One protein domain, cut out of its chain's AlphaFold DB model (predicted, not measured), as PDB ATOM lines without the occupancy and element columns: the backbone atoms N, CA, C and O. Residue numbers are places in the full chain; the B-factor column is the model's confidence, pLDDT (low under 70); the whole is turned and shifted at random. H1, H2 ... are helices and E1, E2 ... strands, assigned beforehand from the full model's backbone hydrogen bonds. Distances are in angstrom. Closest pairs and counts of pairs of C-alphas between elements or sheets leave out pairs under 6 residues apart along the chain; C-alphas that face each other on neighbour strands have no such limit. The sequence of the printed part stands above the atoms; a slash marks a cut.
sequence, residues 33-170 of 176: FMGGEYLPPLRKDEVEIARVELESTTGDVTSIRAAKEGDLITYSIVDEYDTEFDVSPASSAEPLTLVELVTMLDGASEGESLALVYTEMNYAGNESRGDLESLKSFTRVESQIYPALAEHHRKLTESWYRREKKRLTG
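Overview. This is residues 33 to 170 of the 176 residues of an uncharacterized protein of Chthoniobacterales bacterium (UniProt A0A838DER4). A strongly twisted, curling sheet of four strands makes one end of an elongated body, and the long helix H3 starts beside its edge strand E4 and runs on past the sheet to make the other end. Two short helices, H1 and H2, graze the sheet. The printed part has 138 residues, with four named strands and three named helices in the order E1 E2 E3 H1 H2 E4 H3. The sheet runs E3 E2 E1 E4, antiparallel throughout, and the class is mixed, helices and strands. The whole is compact, with a radius of gyration of the C-alphas of 15.7 A and spans of 55 by 30 by 25 A.

Arrangement. After residues 33 to 45, with no named element, look for the meander, in which each strand is the antiparallel neighbour of the one before: E1, residues 46 to 54, E2, residues 61 to 69, and E3, residues 72 to 78. E1 and E2 form a hairpin, with N 52 and O 62 2.8 A apart; E2 and E3 form another, with N 65 and O 76 2.8 A apart. E1 bends by 61 degrees at residue 49. Residues 91 to 92 pair antiparallel with residues 73 to 74 of E3. H1, residues 98 to 107, only grazes the sheet, with residues 101 to 105. H2, residues 117 to 125, only grazes it with residues 117 to 120. E4, residues 139 to 142, is antiparallel to E1, with N 53 and O 140 2.8 A apart; E3 and E4 are apart. H3, residues 148 to 169, is on the sheet at a height of 8.9 A, over none of its strands; its closest C-alphas to E4 are Ala 150 and Glu 142, 5.1 A apart. H3 and H1 only just touch, with 3 pairs of C-alphas within 8 A, made by residues 148 to 149 of H3 alone; the closest C-alphas are Leu 98 and Leu 149, 7.0 A apart, at a steep tilt of 44 degrees, the same way. H2 and H3 are near each other. In H1, H2 and H3 every O i to N i+4 pair is within hydrogen-bond range.

Along the chain. Find C-alpha 46 at (234.162, 220.190, 130.838); from there E1 runs 23.0 A. E2 spans 24.9 A, E3 19.5 A, H1 14.3 A, H2 12.1 A and E4 10.0 A. H3 runs 31.8 A from C-alpha 148 at (217.447, 222.096, 144.896) to C-alpha 169 at (190.467, 206.154, 139.371).

Size, cuts and confidence. The two C-alphas farthest apart, Gly 70 and Gly 170, are 55.8 A apart. The printed part has no cut. The links E3 to H1 and H2 to E4 are long. pLDDT is under 70 at residues 33 to 35, 111, 127 to 130 and 170.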
ATOM      1  N   PHE A  33     224.085 198.288 136.752       56.91
ATOM      2  CA  PHE A  33     225.383 198.821 137.176       56.91
ATOM      3  C   PHE A  33     226.228 199.345 136.012       56.91
ATOM      4  O   PHE A  33     227.322 199.841 136.253       56.91
ATOM      5  N   MET A  34     225.720 199.249 134.783       68.25
ATOM      6  CA  MET A  34     226.380 199.746 133.573       68.25
ATOM      7  C   MET A  34     225.995 201.202 133.253       68.25
ATOM      8  O   MET A  34     226.599 201.822 132.382       68.25
ATOM      9  N   GLY A  35     225.013 201.755 133.973       68.00
ATOM     10  CA  GLY A  35     224.530 203.122 133.808       68.00
ATOM     11  C   GLY A  35     225.639 204.166 133.921       68.00
ATOM     12  O   GLY A  35     226.308 204.289 134.950       68.00
ATOM     13  N   GLY A  36     225.828 204.936 132.856       71.81
ATOM     14  CA  GLY A  36     226.854 205.960 132.719       71.81
ATOM     15  C   GLY A  36     228.203 205.455 132.200       71.81
ATOM     16  O   GLY A  36     229.051 206.288 131.881       71.81
ATOM     17  N   GLU A  37     228.426 204.142 132.064       75.69
ATOM     18  CA  GLU A  37     229.688 203.593 131.533       75.69
ATOM     19  C   GLU A  37     229.867 203.862 130.032       75.69
ATOM     20  O   GLU A  37     230.999 203.909 129.539       75.69
ATOM     21  N   TYR A  38     228.755 204.040 129.317       82.00
ATOM     22  CA  TYR A  38     228.723 204.306 127.879       82.00
ATOM     23  C   TYR A  38     228.658 205.792 127.533       82.00
ATOM     24  O   TYR A  38     228.699 206.145 126.354       82.00
ATOM     25  N   LEU A  39     228.606 206.673 128.537       87.06
ATOM     26  CA  LEU A  39     228.685 208.105 128.294       87.06
ATOM     27  C   LEU A  39     230.040 208.455 127.659       87.06
ATOM     28  O   LEU A  39     231.087 208.009 128.143       87.06
ATOM     29  N   PRO A  40     230.061 209.319 126.630       88.75
ATOM     30  CA  PRO A  40     231.298 209.900 126.132       88.75
ATOM     31  C   PRO A  40     232.103 210.530 127.279       88.75
ATOM     32  O   PRO A  40     231.501 211.174 128.150       88.75
ATOM     33  N   PRO A  41     233.441 210.400 127.301       88.31
ATOM     34  CA  PRO A  41     234.257 210.978 128.365       88.31
ATOM     35  C   PRO A  41     234.091 212.501 128.423       88.31
ATOM     36  O   PRO A  41     233.754 213.142 127.423       88.31
ATOM     37  N   LEU A  42     234.335 213.087 129.597       89.50
ATOM     38  CA  LEU A  42     234.365 214.541 129.736       89.50
ATOM     39  C   LEU A  42     235.512 215.119 128.905       89.50
ATOM     40  O   LEU A  42     236.640 214.618 128.929       89.50
ATOM     41  N   ARG A  43     235.230 216.197 128.177       90.00
ATOM     42  CA  ARG A  43     236.270 216.957 127.477       90.00
ATOM     43  C   ARG A  43     237.131 217.734 128.473       90.00
ATOM     44  O   ARG A  43     236.780 217.939 129.634       90.00
ATOM     45  N   LYS A  44     238.283 218.213 128.002       83.88
ATOM     46  CA  LYS A  44     239.124 219.112 128.795       83.88
ATOM     47  C   LYS A  44     238.322 220.364 129.175       83.88
ATOM     48  O   LYS A  44     237.718 220.980 128.306       83.88
ATOM     49  N   ASP A  45     238.364 220.724 130.457       87.69
ATOM     50  CA  ASP A  45     237.648 221.867 131.038       87.69
ATOM     51  C   ASP A  45     236.105 221.751 130.980       87.69
ATOM     52  O   ASP A  45     235.403 222.745 131.177       87.69
ATOM     53  N   GLU A  46     235.582 220.539 130.749       94.94
ATOM     54  CA  GLU A  46     234.162 220.190 130.838       94.94
ATOM     55  C   GLU A  46     233.857 219.509 132.178       94.94
ATOM     56  O   GLU A  46     234.626 218.681 132.671       94.94
ATOM     57  N   VAL A  47     232.718 219.847 132.773       95.19
ATOM     58  CA  VAL A  47     232.230 219.257 134.023       95.19
ATOM     59  C   VAL A  47     230.763 218.870 133.891       95.19
ATOM     60  O   VAL A  47     229.983 219.576 133.252       95.19
ATOM     61  N   GLU A  48     230.369 217.770 134.529       96.94
ATOM     62  CA  GLU A  48     228.955 217.436 134.699       96.94
ATOM     63  C   GLU A  48     228.337 218.363 135.756       96.94
ATOM     64  O   GLU A  48     228.822 218.461 136.885       96.94
ATOM     65  N   ILE A  49     227.266 219.062 135.380       96.94
ATOM     66  CA  ILE A  49     226.553 219.999 136.254       96.94
ATOM     67  C   ILE A  49     225.231 219.429 136.767       96.94
ATOM     68  O   ILE A  49     224.749 219.878 137.807       96.94
ATOM     69  N   ALA A  50     224.646 218.455 136.073       96.94
ATOM     70  CA  ALA A  50     223.467 217.707 136.494       96.94
ATOM     71  C   ALA A  50     223.384 216.384 135.724       96.94
ATOM     72  O   ALA A  50     223.997 216.244 134.667       96.94
ATOM     73  N   ARG A  51     222.599 215.435 136.232       96.06
ATOM     74  CA  ARG A  51     222.342 214.168 135.546       96.06
ATOM     75  C   ARG A  51     220.932 213.653 135.787       96.06
ATOM     76  O   ARG A  51     220.326 213.949 136.821       96.06
ATOM     77  N   VAL A  52     220.444 212.889 134.822       94.81
ATOM     78  CA  VAL A  52     219.192 212.138 134.854       94.81
ATOM     79  C   VAL A  52     219.556 210.658 134.830       94.81
ATOM     80  O   VAL A  52     220.243 210.220 133.914       94.81
ATOM     81  N   GLU A  53     219.125 209.908 135.836       92.75
ATOM     82  CA  GLU A  53     219.357 208.465 135.961       92.75
ATOM     83  C   GLU A  53     218.026 207.722 135.885       92.75
ATOM     84  O   GLU A  53     217.035 208.154 136.490       92.75
ATOM     85  N   LEU A  54     218.011 206.594 135.175       90.25
ATOM     86  CA  LEU A  54     216.835 205.735 135.078       90.25
ATOM     87  C   LEU A  54     216.942 204.537 136.025       90.25
ATOM     88  O   LEU A  54     217.907 203.780 135.992       90.25
ATOM     89  N   GLU A  55     215.896 204.282 136.810       86.50
ATOM     90  CA  GLU A  55     215.691 203.029 137.549       86.50
ATOM     91  C   GLU A  55     215.170 201.941 136.583       86.50
ATOM     92  O   GLU A  55     214.099 201.355 136.759       86.50
ATOM     93  N   SER A  56     215.913 201.720 135.493       80.31
ATOM     94  CA  SER A  56     215.626 200.743 134.440       80.31
ATOM     95  C   SER A  56     216.540 199.517 134.549       80.31
ATOM     96  O   SER A  56     217.414 199.428 135.413       80.31
ATOM     97  N   THR A  57     216.346 198.532 133.667       74.19
ATOM     98  CA  THR A  57     217.231 197.361 133.610       74.19
ATOM     99  C   THR A  57     218.669 197.744 133.270       74.19
ATOM    100  O   THR A  57     219.569 197.148 133.845       74.19
ATOM    101  N   THR A  58     218.882 198.706 132.370       74.75
ATOM    102  CA  THR A  58     220.209 199.152 131.913       74.75
ATOM    103  C   THR A  58     220.775 200.290 132.757       74.75
ATOM    104  O   THR A  58     221.989 200.429 132.848       74.75
ATOM    105  N   GLY A  59     219.922 201.043 133.456       81.06
ATOM    106  CA  GLY A  59     220.363 202.145 134.308       81.06
ATOM    107  C   GLY A  59     220.813 203.383 133.532       81.06
ATOM    108  O   GLY A  59     221.637 204.126 134.054       81.06
ATOM    109  N   ASP A  60     220.319 203.570 132.301       88.25
ATOM    110  CA  ASP A  60     220.801 204.601 131.372       88.25
ATOM    111  C   ASP A  60     220.897 205.990 132.027       88.25
ATOM    112  O   ASP A  60     220.053 206.383 132.848       88.25
ATOM    113  N   VAL A  61     221.921 206.745 131.626       91.81
ATOM    114  CA  VAL A  61     222.185 208.089 132.144       91.81
ATOM    115  C   VAL A  61     222.175 209.137 131.036       91.81
ATOM    116  O   VAL A  61     222.843 208.987 130.015       91.81
ATOM    117  N   THR A  62     221.527 210.269 131.315       95.00
ATOM    118  CA  THR A  62     221.671 211.510 130.543       95.00
ATOM    119  C   THR A  62     222.415 212.554 131.376       95.00
ATOM    120  O   THR A  62     221.974 212.957 132.453       95.00
ATOM    121  N   SER A  63     223.567 212.992 130.882       96.38
ATOM    122  CA  SER A  63     224.505 213.911 131.528       96.38
ATOM    123  C   SER A  63     224.353 215.324 130.965       96.38
ATOM    124  O   SER A  63     224.391 215.526 129.751       96.38
ATOM    125  N   ILE A  64     224.216 216.314 131.844       97.50
ATOM    126  CA  ILE A  64     224.194 217.734 131.493       97.50
ATOM    127  C   ILE A  64     225.542 218.323 131.872       97.50
ATOM    128  O   ILE A  64     225.953 218.273 133.036       97.50
ATOM    129  N   ARG A  65     226.227 218.906 130.894       97.81
ATOM    130  CA  ARG A  65     227.627 219.308 131.010       97.81
ATOM    131  C   ARG A  65     227.816 220.778 130.694       97.81
ATOM    132  O   ARG A  65     227.090 221.350 129.881       97.81
ATOM    133  N   ALA A  66     228.823 221.366 131.322       97.75
ATOM    134  CA  ALA A  66     229.269 222.726 131.075       97.75
ATOM    135  C   ALA A  66     230.774 222.740 130.802       97.75
ATOM    136  O   ALA A  66     231.530 222.106 131.537       97.75
ATOM    137  N   ALA A  67     231.213 223.488 129.795       96.88
ATOM    138  CA  ALA A  67     232.626 223.687 129.489       96.88
ATOM    139  C   ALA A  67     232.949 225.176 129.383       96.88
ATOM    140  O   ALA A  67     232.129 225.969 128.921       96.88
ATOM    141  N   LYS A  68     234.145 225.583 129.819       94.44
ATOM    142  CA  LYS A  68     234.584 226.976 129.667       94.44
ATOM    143  C   LYS A  68     235.254 227.184 128.309       94.44
ATOM    144  O   LYS A  68     236.308 226.614 128.043       94.44
ATOM    145  N   GLU A  69     234.703 228.079 127.497       93.75
ATOM    146  CA  GLU A  69     235.226 228.450 126.180       93.75
ATOM    147  C   GLU A  69     235.459 229.965 126.109       93.75
ATOM    148  O   GLU A  69     234.559 230.767 125.853       93.75
ATOM    149  N   GLY A  70     236.704 230.374 126.372       92.88
ATOM    150  CA  GLY A  70     237.061 231.787 126.490       92.88
ATOM    151  C   GLY A  70     236.350 232.447 127.675       92.88
ATOM    152  O   GLY A  70     236.566 232.058 128.826       92.88
ATOM    153  N   ASP A  71     235.514 233.441 127.374       94.81
ATOM    154  CA  ASP A  71     234.718 234.192 128.356       94.81
ATOM    155  C   ASP A  71     233.288 233.643 128.517       94.81
ATOM    156  O   ASP A  71     232.487 234.222 129.248       94.81
ATOM    157  N   LEU A  72     232.951 232.543 127.834       97.31
ATOM    158  CA  LEU A  72     231.637 231.906 127.896       97.31
ATOM    159  C   LEU A  72     231.717 230.508 128.514       97.31
ATOM    160  O   LEU A  72     232.766 229.863 128.543       97.31
ATOM    161  N   ILE A  73     230.570 230.041 128.984       97.88
ATOM    162  CA  ILE A  73     230.303 228.667 129.388       97.88
ATOM    163  C   ILE A  73     229.394 228.071 128.318       97.88
ATOM    164  O   ILE A  73     228.317 228.615 128.075       97.88
ATOM    165  N   THR A  74     229.823 226.997 127.662       98.12
ATOM    166  CA  THR A  74     229.020 226.235 126.700       98.12
ATOM    167  C   THR A  74     228.358 225.056 127.397       98.12
ATOM    168  O   THR A  74     228.925 224.480 128.326       98.12
ATOM    169  N   TYR A  75     227.145 224.712 126.969       98.19
ATOM    170  CA  TYR A  75     226.357 223.629 127.550       98.19
ATOM    171  C   TYR A  75     226.148 222.504 126.546       98.19
ATOM    172  O   TYR A  75     226.037 222.740 125.343       98.19
ATOM    173  N   SER A  76     226.077 221.276 127.047       97.12
ATOM    174  CA  SER A  76     225.691 220.107 126.257       97.12
ATOM    175  C   SER A  76     224.878 219.135 127.102       97.12
ATOM    176  O   SER A  76     225.028 219.083 128.325       97.12
ATOM    177  N   ILE A  77     224.008 218.382 126.439       96.75
ATOM    178  CA  ILE A  77     223.264 217.266 127.016       96.75
ATOM    179  C   ILE A  77     223.685 216.037 126.221       96.75
ATOM    180  O   ILE A  77     223.688 216.079 124.992       96.75
ATOM    181  N   VAL A  78     224.120 214.995 126.920       95.25
ATOM    182  CA  VAL A  78     224.711 213.798 126.317       95.25
ATOM    183  C   VAL A  78     224.150 212.574 127.019       95.25
ATOM    184  O   VAL A  78     224.174 212.516 128.247       95.25
ATOM    185  N   ASP A  79     223.684 211.594 126.260       93.31
ATOM    186  CA  ASP A  79     223.284 210.286 126.770       93.31
ATOM    187  C   ASP A  79     224.195 209.174 126.220       93.31
ATOM    188  O   ASP A  79     225.241 209.429 125.617       93.31
ATOM    189  N   GLU A  80     223.824 207.925 126.478       88.44
ATOM    190  CA  GLU A  80     224.559 206.736 126.029       88.44
ATOM    191  C   GLU A  80     224.289 206.364 124.559       88.44
ATOM    192  O   GLU A  80     224.949 205.475 124.017       88.44
ATOM    193  N   TYR A  81     223.332 207.030 123.908       88.31
ATOM    194  CA  TYR A  81     222.799 206.649 122.596       88.31
ATOM    195  C   TYR A  81     223.048 207.692 121.498       88.31
ATOM    196  O   TYR A  81     222.582 207.497 120.376       88.31
ATOM    197  N   ASP A  82     223.812 208.751 121.791       85.88
ATOM    198  CA  ASP A  82     224.089 209.867 120.872       85.88
ATOM    199  C   ASP A  82     222.797 210.580 120.424       85.88
ATOM    200  O   ASP A  82     222.631 210.961 119.263       85.88
ATOM    201  N   THR A  83     221.844 210.723 121.352       90.12
ATOM    202  CA  THR A  83     220.584 211.435 121.108       90.12
ATOM    203  C   THR A  83     220.847 212.926 120.878       90.12
ATOM    204  O   THR A  83     221.585 213.571 121.625       90.12
ATOM    205  N   GLU A  84     220.199 213.502 119.864       91.56
ATOM    206  CA  GLU A  84     220.206 214.948 119.640       91.56
ATOM    207  C   GLU A  84     219.219 215.636 120.598       91.56
ATOM    208  O   GLU A  84     218.018 215.369 120.561       91.56
ATOM    209  N   PHE A  85     219.728 216.532 121.450       93.75
ATOM    210  CA  PHE A  85     218.932 217.314 122.402       93.75
ATOM    211  C   PHE A  85     218.925 218.804 122.050       93.75
ATOM    212  O   PHE A  85     219.944 219.374 121.645       93.75
ATOM    213  N   ASP A  86     217.800 219.468 122.311       94.56
ATOM    214  CA  ASP A  86     217.663 220.916 122.158       94.56
ATOM    215  C   ASP A  86     218.283 221.659 123.353       94.56
ATOM    216  O   ASP A  86     217.680 221.842 124.412       94.56
ATOM    217  N   VAL A  87     219.520 222.133 123.197       96.12
ATOM    218  CA  VAL A  87     220.228 222.842 124.273       96.12
ATOM    219  C   VAL A  87     219.998 224.349 124.174       96.12
ATOM    220  O   VAL A  87     220.614 225.044 123.364       96.12
ATOM    221  N   SER A  88     219.133 224.877 125.043       95.31
ATOM    222  CA  SER A  88     218.849 226.312 125.123       95.31
ATOM    223  C   SER A  88     218.868 226.828 126.572       95.31
ATOM    224  O   SER A  88     218.097 226.336 127.398       95.31
ATOM    225  N   PRO A  89     219.708 227.830 126.899       96.81
ATOM    226  CA  PRO A  89     220.706 228.451 126.025       96.81
ATOM    227  C   PRO A  89     221.888 227.506 125.740       96.81
ATOM    228  O   PRO A  89     222.326 226.779 126.623       96.81
ATOM    229  N   ALA A  90     222.470 227.573 124.540       97.44
ATOM    230  CA  ALA A  90     223.676 226.801 124.206       97.44
ATOM    231  C   ALA A  90     224.944 227.315 124.925       97.44
ATOM    232  O   ALA A  90     225.926 226.589 125.070       97.44
ATOM    233  N   SER A  91     224.935 228.575 125.378       97.81
ATOM    234  CA  SER A  91     226.034 229.177 126.136       97.81
ATOM    235  C   SER A  91     225.590 230.390 126.957       97.81
ATOM    236  O   SER A  91     224.628 231.063 126.577       97.81
ATOM    237  N   SER A  92     226.329 230.737 128.010       98.19
ATOM    238  CA  SER A  92     226.138 231.967 128.798       98.19
ATOM    239  C   SER A  92     227.460 232.498 129.368       98.19
ATOM    240  O   SER A  92     228.441 231.770 129.456       98.19
ATOM    241  N   ALA A  93     227.509 233.780 129.745       97.44
ATOM    242  CA  ALA A  93     228.706 234.381 130.356       97.44
ATOM    243  C   ALA A  93     228.881 234.004 131.841       97.44
ATOM    244  O   ALA A  93     229.997 233.946 132.344       97.44
ATOM    245  N   GLU A  94     227.773 233.735 132.531       97.38
ATOM    246  CA  GLU A  94     227.724 233.307 133.933       97.38
ATOM    247  C   GLU A  94     227.086 231.912 134.020       97.38
ATOM    248  O   GLU A  94     226.316 231.561 133.119       97.38
ATOM    249  N   PRO A  95     227.357 231.115 135.073       96.94
ATOM    250  CA  PRO A  95     226.689 229.830 135.272       96.94
ATOM    251  C   PRO A  95     225.165 229.977 135.280       96.94
ATOM    252  O   PRO A  95     224.646 230.965 135.803       96.94
ATOM    253  N   LEU A  96     224.455 228.979 134.741       98.00
ATOM    254  CA  LEU A  96     222.992 228.957 134.787       98.00
ATOM    255  C   LEU A  96     222.488 229.114 136.223       98.00
ATOM    256  O   LEU A  96     223.016 228.555 137.180       98.00
ATOM    257  N   THR A  97     221.393 229.832 136.387       97.88
ATOM    258  CA  THR A  97     220.573 229.707 137.586       97.88
ATOM    259  C   THR A  97     219.856 228.354 137.585       97.88
ATOM    260  O   THR A  97     219.662 227.728 136.544       97.88
ATOM    261  N   LEU A  98     219.369 227.914 138.753       97.25
ATOM    262  CA  LEU A  98     218.528 226.712 138.836       97.25
ATOM    263  C   LEU A  98     217.320 226.788 137.888       97.25
ATOM    264  O   LEU A  98     216.934 225.780 137.308       97.25
ATOM    265  N   VAL A  99     216.719 227.973 137.741       97.25
ATOM    266  CA  VAL A  99     215.551 228.176 136.873       97.25
ATOM    267  C   VAL A  99     215.928 227.991 135.408       97.25
ATOM    268  O   VAL A  99     215.183 227.350 134.675       97.25
ATOM    269  N   GLU A 100     217.079 228.505 134.980       98.00
ATOM    270  CA  GLU A 100     217.551 228.334 133.602       98.00
ATOM    271  C   GLU A 100     217.927 226.880 133.311       98.00
ATOM    272  O   GLU A 100     217.575 226.379 132.249       98.00
ATOM    273  N   LEU A 101     218.543 226.173 134.267       97.56
ATOM    274  CA  LEU A 101     218.807 224.740 134.131       97.56
ATOM    275  C   LEU A 101     217.507 223.931 134.006       97.56
ATOM    276  O   LEU A 101     217.396 223.089 133.124       97.56
ATOM    277  N   VAL A 102     216.508 224.194 134.854       96.44
ATOM    278  CA  VAL A 102     215.188 223.547 134.743       96.44
ATOM    279  C   VAL A 102     214.541 223.866 133.396       96.44
ATOM    280  O   VAL A 102     214.046 222.965 132.735       96.44
ATOM    281  N   THR A 103     214.604 225.124 132.956       96.06
ATOM    282  CA  THR A 103     214.050 225.538 131.657       96.06
ATOM    283  C   THR A 103     214.730 224.814 130.495       96.06
ATOM    284  O   THR A 103     214.053 224.406 129.556       96.06
ATOM    285  N   MET A 104     216.051 224.623 130.566       96.62
ATOM    286  CA  MET A 104     216.803 223.838 129.588       96.62
ATOM    287  C   MET A 104     216.325 222.383 129.567       96.62
ATOM    288  O   MET A 104     216.033 221.867 128.498       96.62
ATOM    289  N   LEU A 105     216.189 221.735 130.730       95.69
ATOM    290  CA  LEU A 105     215.688 220.356 130.817       95.69
ATOM    291  C   LEU A 105     214.259 220.225 130.276       95.69
ATOM    292  O   LEU A 105     213.950 219.260 129.582       95.69
ATOM    293  N   ASP A 106     213.399 221.199 130.567       93.75
ATOM    294  CA  ASP A 106     212.010 221.231 130.104       93.75
ATOM    295  C   ASP A 106     211.889 221.394 128.582       93.75
ATOM    296  O   ASP A 106     210.880 220.994 128.006       93.75
ATOM    297  N   GLY A 107     212.902 221.986 127.941       93.06
ATOM    298  CA  GLY A 107     212.950 222.223 126.500       93.06
ATOM    299  C   GLY A 107     213.878 221.293 125.719       93.06
ATOM    300  O   GLY A 107     213.980 221.471 124.513       93.06
ATOM    301  N   ALA A 108     214.556 220.346 126.375       91.94
ATOM    302  CA  ALA A 108     215.610 219.535 125.758       91.94
ATOM    303  C   ALA A 108     215.106 218.409 124.844       91.94
ATOM    304  O   ALA A 108     215.884 217.886 124.047       91.94
ATOM    305  N   SER A 109     213.837 218.020 124.975       84.62
ATOM    306  CA  SER A 109     213.194 216.965 124.190       84.62
ATOM    307  C   SER A 109     211.897 217.489 123.582       84.62
ATOM    308  O   SER A 109     211.206 218.318 124.181       84.62
ATOM    309  N   GLU A 110     211.527 216.991 122.399       74.38
ATOM    310  CA  GLU A 110     210.287 217.391 121.736       74.38
ATOM    311  C   GLU A 110     209.061 217.066 122.608       74.38
ATOM    312  O   GLU A 110     208.676 215.912 122.785       74.38
ATOM    313  N   GLY A 111     208.415 218.110 123.131       66.62
ATOM    314  CA  GLY A 111     207.084 218.038 123.740       66.62
ATOM    315  C   GLY A 111     207.020 217.656 125.222       66.62
ATOM    316  O   GLY A 111     205.963 217.860 125.822       66.62
ATOM    317  N   GLU A 112     208.107 217.176 125.829       74.62
ATOM    318  CA  GLU A 112     208.140 216.742 127.232       74.62
ATOM    319  C   GLU A 112     209.462 217.130 127.908       74.62
ATOM    320  O   GLU A 112     210.520 217.166 127.285       74.62
ATOM    321  N   SER A 113     209.400 217.412 129.212       85.69
ATOM    322  CA  SER A 113     210.595 217.707 130.004       85.69
ATOM    323  C   SER A 113     211.492 216.482 130.068       85.69
ATOM    324  O   SER A 113     211.014 215.401 130.415       85.69
ATOM    325  N   LEU A 114     212.798 216.644 129.852       87.88
ATOM    326  CA  LEU A 114     213.778 215.565 130.018       87.88
ATOM    327  C   LEU A 114     213.731 214.956 131.431       87.88
ATOM    328  O   LEU A 114     214.064 213.794 131.642       87.88
ATOM    329  N   ALA A 115     213.254 215.733 132.403       87.12
ATOM    330  CA  ALA A 115     213.060 215.294 133.772       87.12
ATOM    331  C   ALA A 115     211.864 214.322 133.942       87.12
ATOM    332  O   ALA A 115     211.763 213.651 134.968       87.12
ATOM    333  N   LEU A 116     210.944 214.237 132.975       88.38
ATOM    334  CA  LEU A 116     209.745 213.386 133.020       88.38
ATOM    335  C   LEU A 116     209.589 212.428 131.836       88.38
ATOM    336  O   LEU A 116     208.918 211.409 132.008       88.38
ATOM    337  N   VAL A 117     210.189 212.721 130.682       88.25
ATOM    338  CA  VAL A 117     209.952 212.011 129.414       88.25
ATOM    339  C   VAL A 117     210.093 210.496 129.563       88.25
ATOM    340  O   VAL A 117     209.211 209.745 129.165       88.25
ATOM    341  N   TYR A 118     211.125 210.012 130.259       88.25
ATOM    342  CA  TYR A 118     211.329 208.574 130.447       88.25
ATOM    343  C   TYR A 118     210.264 207.932 131.348       88.25
ATOM    344  O   TYR A 118     209.823 206.811 131.085       88.25
ATOM    345  N   THR A 119     209.793 208.646 132.375       88.12
ATOM    346  CA  THR A 119     208.667 208.209 133.212       88.12
ATOM    347  C   THR A 119     207.373 208.141 132.396       88.12
ATOM    348  O   THR A 119     206.613 207.178 132.527       88.12
ATOM    349  N   GLU A 120     207.124 209.126 131.530       87.94
ATOM    350  CA  GLU A 120     205.942 209.179 130.660       87.94
ATOM    351  C   GLU A 120     205.982 208.099 129.568       87.94
ATOM    352  O   GLU A 120     204.992 207.388 129.378       87.94
ATOM    353  N   MET A 121     207.138 207.876 128.942       86.31
ATOM    354  CA  MET A 121     207.367 206.784 127.993       86.31
ATOM    355  C   MET A 121     207.165 205.411 128.642       86.31
ATOM    356  O   MET A 121     206.487 204.554 128.068       86.31
ATOM    357  N   ASN A 122     207.702 205.195 129.850       85.38
ATOM    358  CA  ASN A 122     207.510 203.939 130.578       85.38
ATOM    359  C   ASN A 122     206.029 203.719 130.925       85.38
ATOM    360  O   ASN A 122     205.495 202.629 130.718       85.38
ATOM    361  N   TYR A 123     205.336 204.774 131.365       85.75
ATOM    362  CA  TYR A 123     203.898 204.728 131.620       85.75
ATOM    363  C   TYR A 123     203.087 204.383 130.361       85.75
ATOM    364  O   TYR A 123     202.200 203.530 130.418       85.75
ATOM    365  N   ALA A 124     203.392 205.017 129.225       84.06
ATOM    366  CA  ALA A 124     202.685 204.814 127.961       84.06
ATOM    367  C   ALA A 124     202.912 203.414 127.366       84.06
ATOM    368  O   ALA A 124     201.983 202.834 126.802       84.06
ATOM    369  N   GLY A 125     204.123 202.862 127.505       75.19
ATOM    370  CA  GLY A 125     204.476 201.520 127.034       75.19
ATOM    371  C   GLY A 125     203.956 200.377 127.914       75.19
ATOM    372  O   GLY A 125     203.965 199.219 127.494       75.19
ATOM    373  N   ASN A 126     203.484 200.668 129.129       70.56
ATOM    374  CA  ASN A 126     202.980 199.660 130.055       70.56
ATOM    375  C   ASN A 126     201.502 199.336 129.761       70.56
ATOM    376  O   ASN A 126     200.590 199.959 130.306       70.56
ATOM    377  N   GLU A 127     201.259 198.316 128.927       53.69
ATOM    378  CA  GLU A 127     199.910 197.862 128.530       53.69
ATOM    379  C   GLU A 127     199.001 197.499 129.723       53.69
ATOM    380  O   GLU A 127     197.776 197.594 129.636       53.69
ATOM    381  N   SER A 128     199.589 197.117 130.863       52.97
ATOM    382  CA  SER A 128     198.876 196.787 132.103       52.97
ATOM    383  C   SER A 128     198.648 197.998 133.018       52.97
ATOM    384  O   SER A 128     197.964 197.848 134.034       52.97
ATOM    385  N   ARG A 129     199.256 199.160 132.727       59.75
ATOM    386  CA  ARG A 129     199.429 200.273 133.683       59.75
ATOM    387  C   ARG A 129     199.902 199.774 135.057       59.75
ATOM    388  O   ARG A 129     199.371 200.171 136.096       59.75
ATOM    389  N   GLY A 130     200.830 198.816 135.039       58.81
ATOM    390  CA  GLY A 130     201.386 198.196 136.236       58.81
ATOM    391  C   GLY A 130     202.058 199.231 137.138       58.81
ATOM    392  O   GLY A 130     202.745 200.116 136.647       58.81
ATOM    393  N   ASP A 131     201.785 199.101 138.438       77.69
ATOM    394  CA  ASP A 131     202.311 199.867 139.575       77.69
ATOM    395  C   ASP A 131     202.702 201.335 139.307       77.69
ATOM    396  O   ASP A 131     203.871 201.700 139.260       77.69
ATOM    397  N   LEU A 132     201.704 202.223 139.206       85.69
ATOM    398  CA  LEU A 132     201.932 203.674 139.118       85.69
ATOM    399  C   LEU A 132     202.834 204.215 140.253       85.69
ATOM    400  O   LEU A 132     203.472 205.253 140.076       85.69
ATOM    401  N   GLU A 133     202.895 203.555 141.417       87.31
ATOM    402  CA  GLU A 133     203.791 203.981 142.499       87.31
ATOM    403  C   GLU A 133     205.265 203.793 142.136       87.31
ATOM    404  O   GLU A 133     206.071 204.660 142.476       87.31
ATOM    405  N   SER A 134     205.626 202.721 141.420       85.44
ATOM    406  CA  SER A 134     207.023 202.469 141.041       85.44
ATOM    407  C   SER A 134     207.559 203.542 140.090       85.44
ATOM    408  O   SER A 134     208.742 203.860 140.098       85.44
ATOM    409  N   LEU A 135     206.679 204.180 139.312       88.69
ATOM    410  CA  LEU A 135     207.050 205.253 138.387       88.69
ATOM    411  C   LEU A 135     207.475 206.554 139.082       88.69
ATOM    412  O   LEU A 135     208.061 207.429 138.447       88.69
ATOM    413  N   LYS A 136     207.233 206.692 140.391       88.25
ATOM    414  CA  LYS A 136     207.640 207.879 141.158       88.25
ATOM    415  C   LYS A 136     209.149 207.981 141.361       88.25
ATOM    416  O   LYS A 136     209.638 209.086 141.585       88.25
ATOM    417  N   SER A 137     209.853 206.852 141.349       86.44
ATOM    418  CA  SER A 137     211.313 206.792 141.472       86.44
ATOM    419  C   SER A 137     212.011 206.428 140.165       86.44
ATOM    420  O   SER A 137     213.233 206.488 140.119       86.44
ATOM    421  N   PHE A 138     211.245 206.135 139.103       90.06
ATOM    422  CA  PHE A 138     211.784 205.653 137.832       90.06
ATOM    423  C   PHE A 138     212.831 206.577 137.211       90.06
ATOM    424  O   PHE A 138     213.808 206.102 136.651       90.06
ATOM    425  N   THR A 139     212.637 207.886 137.323       91.75
ATOM    426  CA  THR A 139     213.628 208.874 136.897       91.75
ATOM    427  C   THR A 139     214.153 209.586 138.132       91.75
ATOM    428  O   THR A 139     213.370 209.970 139.005       91.75
ATOM    429  N   ARG A 140     215.463 209.807 138.208       92.50
ATOM    430  CA  ARG A 140     216.109 210.557 139.286       92.50
ATOM    431  C   ARG A 140     216.946 211.672 138.679       92.50
ATOM    432  O   ARG A 140     217.809 211.412 137.854       92.50
ATOM    433  N   VAL A 141     216.679 212.917 139.072       94.94
ATOM    434  CA  VAL A 141     217.415 214.086 138.566       94.94
ATOM    435  C   VAL A 141     218.208 214.711 139.700       94.94
ATOM    436  O   VAL A 141     217.629 215.175 140.685       94.94
ATOM    437  N   GLU A 142     219.530 214.736 139.570       94.62
ATOM    438  CA  GLU A 142     220.431 215.184 140.632       94.62
ATOM    439  C   GLU A 142     221.498 216.153 140.121       94.62
ATOM    440  O   GLU A 142     221.842 216.204 138.942       94.62
ATOM    441  N   SER A 143     222.013 216.968 141.040       95.00
ATOM    442  CA  SER A 143     223.112 217.890 140.780       95.00
ATOM    443  C   SER A 143     223.868 218.179 142.070       95.00
ATOM    444  O   SER A 143     223.266 218.484 143.102       95.00
ATOM    445  N   GLN A 144     225.200 218.142 141.998       90.81
ATOM    446  CA  GLN A 144     226.065 218.571 143.100       90.81
ATOM    447  C   GLN A 144     226.147 220.103 143.214       90.81
ATOM    448  O   GLN A 144     226.395 220.629 144.296       90.81
ATOM    449  N   ILE A 145     225.918 220.818 142.108       93.94
ATOM    450  CA  ILE A 145     226.022 222.284 142.011       93.94
ATOM    451  C   ILE A 145     224.680 222.952 142.336       93.94
ATOM    452  O   ILE A 145     224.644 224.016 142.955       93.94
ATOM    453  N   TYR A 146     223.570 222.295 141.991       96.06
ATOM    454  CA  TYR A 146     222.205 222.763 142.217       96.06
ATOM    455  C   TYR A 146     221.430 221.790 143.127       96.06
ATOM    456  O   TYR A 146     220.550 221.073 142.650       96.06
ATOM    457  N   PRO A 147     221.669 221.779 144.456       92.44
ATOM    458  CA  PRO A 147     221.043 220.812 145.369       92.44
ATOM    459  C   PRO A 147     219.505 220.826 145.367       92.44
ATOM    460  O   PRO A 147     218.862 219.838 145.711       92.44
ATOM    461  N   ALA A 148     218.897 221.952 144.985       96.12
ATOM    462  CA  ALA A 148     217.447 222.096 144.896       96.12
ATOM    463  C   ALA A 148     216.831 221.452 143.636       96.12
ATOM    464  O   ALA A 148     215.604 221.369 143.551       96.12
ATOM    465  N   LEU A 149     217.643 220.974 142.685       96.19
ATOM    466  CA  LEU A 149     217.174 220.321 141.460       96.19
ATOM    467  C   LEU A 149     216.405 219.027 141.760       96.19
ATOM    468  O   LEU A 149     215.290 218.853 141.276       96.19
ATOM    469  N   ALA A 150     216.941 218.177 142.641       94.88
ATOM    470  CA  ALA A 150     216.289 216.927 143.035       94.88
ATOM    471  C   ALA A 150     214.927 217.168 143.709       94.88
ATOM    472  O   ALA A 150     213.946 216.472 143.450       94.88
ATOM    473  N   GLU A 151     214.833 218.206 144.547       95.12
ATOM    474  CA  GLU A 151     213.568 218.591 145.176       95.12
ATOM    475  C   GLU A 151     212.545 219.086 144.150       95.12
ATOM    476  O   GLU A 151     211.357 218.765 144.248       95.12
ATOM    477  N   HIS A 152     212.992 219.890 143.182       95.38
ATOM    478  CA  HIS A 152     212.144 220.377 142.102       95.38
ATOM    479  C   HIS A 152     211.576 219.208 141.288       95.38
ATOM    480  O   HIS A 152     210.356 219.099 141.140       95.38
ATOM    481  N   HIS A 153     212.441 218.288 140.860       94.69
ATOM    482  CA  HIS A 153     212.050 217.094 140.115       94.69
ATOM    483  C   HIS A 153     211.071 216.204 140.888       94.69
ATOM    484  O   HIS A 153     210.046 215.785 140.347       94.69
ATOM    485  N   ARG A 154     211.299 215.985 142.187       93.62
ATOM    486  CA  ARG A 154     210.377 215.199 143.020       93.62
ATOM    487  C   ARG A 154     208.976 215.812 143.069       93.62
ATOM    488  O   ARG A 154     207.982 215.090 143.021       93.62
ATOM    489  N   LYS A 155     208.872 217.143 143.163       94.25
ATOM    490  CA  LYS A 155     207.575 217.851 143.142       94.25
ATOM    491  C   LYS A 155     206.886 217.741 141.786       94.25
ATOM    492  O   LYS A 155     205.662 217.588 141.742       94.25
ATOM    493  N   LEU A 156     207.660 217.821 140.707       93.19
ATOM    494  CA  LEU A 156     207.173 217.648 139.344       93.19
ATOM    495  C   LEU A 156     206.603 216.232 139.149       93.19
ATOM    496  O   LEU A 156     205.434 216.089 138.788       93.19
ATOM    497  N   THR A 157     207.367 215.206 139.525       92.56
ATOM    498  CA  THR A 157     206.963 213.791 139.471       92.56
ATOM    499  C   THR A 157     205.737 213.499 140.335       92.56
ATOM    500  O   THR A 157     204.805 212.833 139.894       92.56
ATOM    501  N   GLU A 158     205.658 214.054 141.545       93.94
ATOM    502  CA  GLU A 158     204.481 213.902 142.408       93.94
ATOM    503  C   GLU A 158     203.228 214.557 141.796       93.94
ATOM    504  O   GLU A 158     202.119 214.025 141.900       93.94
ATOM    505  N   SER A 159     203.388 215.705 141.133       93.44
ATOM    506  CA  SER A 159     202.285 216.395 140.453       93.44
ATOM    507  C   SER A 159     201.786 215.601 139.246       93.44
ATOM    508  O   SER A 159     200.575 215.477 139.046       93.44
ATOM    509  N   TRP A 160     202.710 215.029 138.472       92.81
ATOM    510  CA  TRP A 160     202.411 214.089 137.395       92.81
ATOM    511  C   TRP A 160     201.675 212.844 137.918       92.81
ATOM    512  O   TRP A 160     200.571 212.544 137.460       92.81
ATOM    513  N   TYR A 161     202.204 212.200 138.958       92.00
ATOM    514  CA  TYR A 161     201.627 210.999 139.565       92.00
ATOM    515  C   TYR A 161     200.179 211.230 140.019       92.00
ATOM    516  O   TYR A 161     199.286 210.439 139.713       92.00
ATOM    517  N   ARG A 162     199.902 212.348 140.707       93.19
ATOM    518  CA  ARG A 162     198.539 212.681 141.163       93.19
ATOM    519  C   ARG A 162     197.573 212.855 139.999       93.19
ATOM    520  O   ARG A 162     196.432 212.396 140.077       93.19
ATOM    521  N   ARG A 163     198.023 213.522 138.933       92.19
ATOM    522  CA  ARG A 163     197.245 213.725 137.705       92.19
ATOM    523  C   ARG A 163     196.853 212.382 137.097       92.19
ATOM    524  O   ARG A 163     195.688 212.188 136.755       92.19
ATOM    525  N   GLU A 164     197.801 211.457 137.007       89.94
ATOM    526  CA  GLU A 164     197.571 210.167 136.368       89.94
ATOM    527  C   GLU A 164     196.760 209.211 137.250       89.94
ATOM    528  O   GLU A 164     195.809 208.588 136.779       89.94
ATOM    529  N   LYS A 165     196.996 209.205 138.565       89.69
ATOM    530  CA  LYS A 165     196.153 208.482 139.529       89.69
ATOM    531  C   LYS A 165     194.687 208.909 139.442       89.69
ATOM    532  O   LYS A 165     193.794 208.060 139.467       89.69
ATOM    533  N   LYS A 166     194.424 210.214 139.307       90.19
ATOM    534  CA  LYS A 166     193.065 210.754 139.139       90.19
ATOM    535  C   LYS A 166     192.410 210.253 137.845       90.19
ATOM    536  O   LYS A 166     191.233 209.902 137.846       90.19
ATOM    537  N   ARG A 167     193.171 210.182 136.748       87.00
ATOM    538  CA  ARG A 167     192.697 209.620 135.470       87.00
ATOM    539  C   ARG A 167     192.392 208.125 135.579       87.00
ATOM    540  O   ARG A 167     191.377 207.690 135.044       87.00
ATOM    541  N   LEU A 168     193.217 207.358 136.294       84.19
ATOM    542  CA  LEU A 168     193.007 205.919 136.504       84.19
ATOM    543  C   LEU A 168     191.774 205.600 137.346       84.19
ATOM    544  O   LEU A 168     191.041 204.665 137.043       84.19
ATOM    545  N   THR A 169     191.559 206.370 138.409       83.88
ATOM    546  CA  THR A 169     190.467 206.154 139.371       83.88
ATOM    547  C   THR A 169     189.115 206.684 138.885       83.88
ATOM    548  O   THR A 169     188.103 206.457 139.543       83.88
ATOM    549  N   GLY A 170     189.066 207.337 137.717       69.12
ATOM    550  CA  GLY A 170     187.822 207.827 137.118       69.12
ATOM    551  C   GLY A 170     187.273 209.108 137.753       69.12
ATOM    552  O   GLY A 170     186.159 209.509 137.439       69.12
TER     553      GLY A 170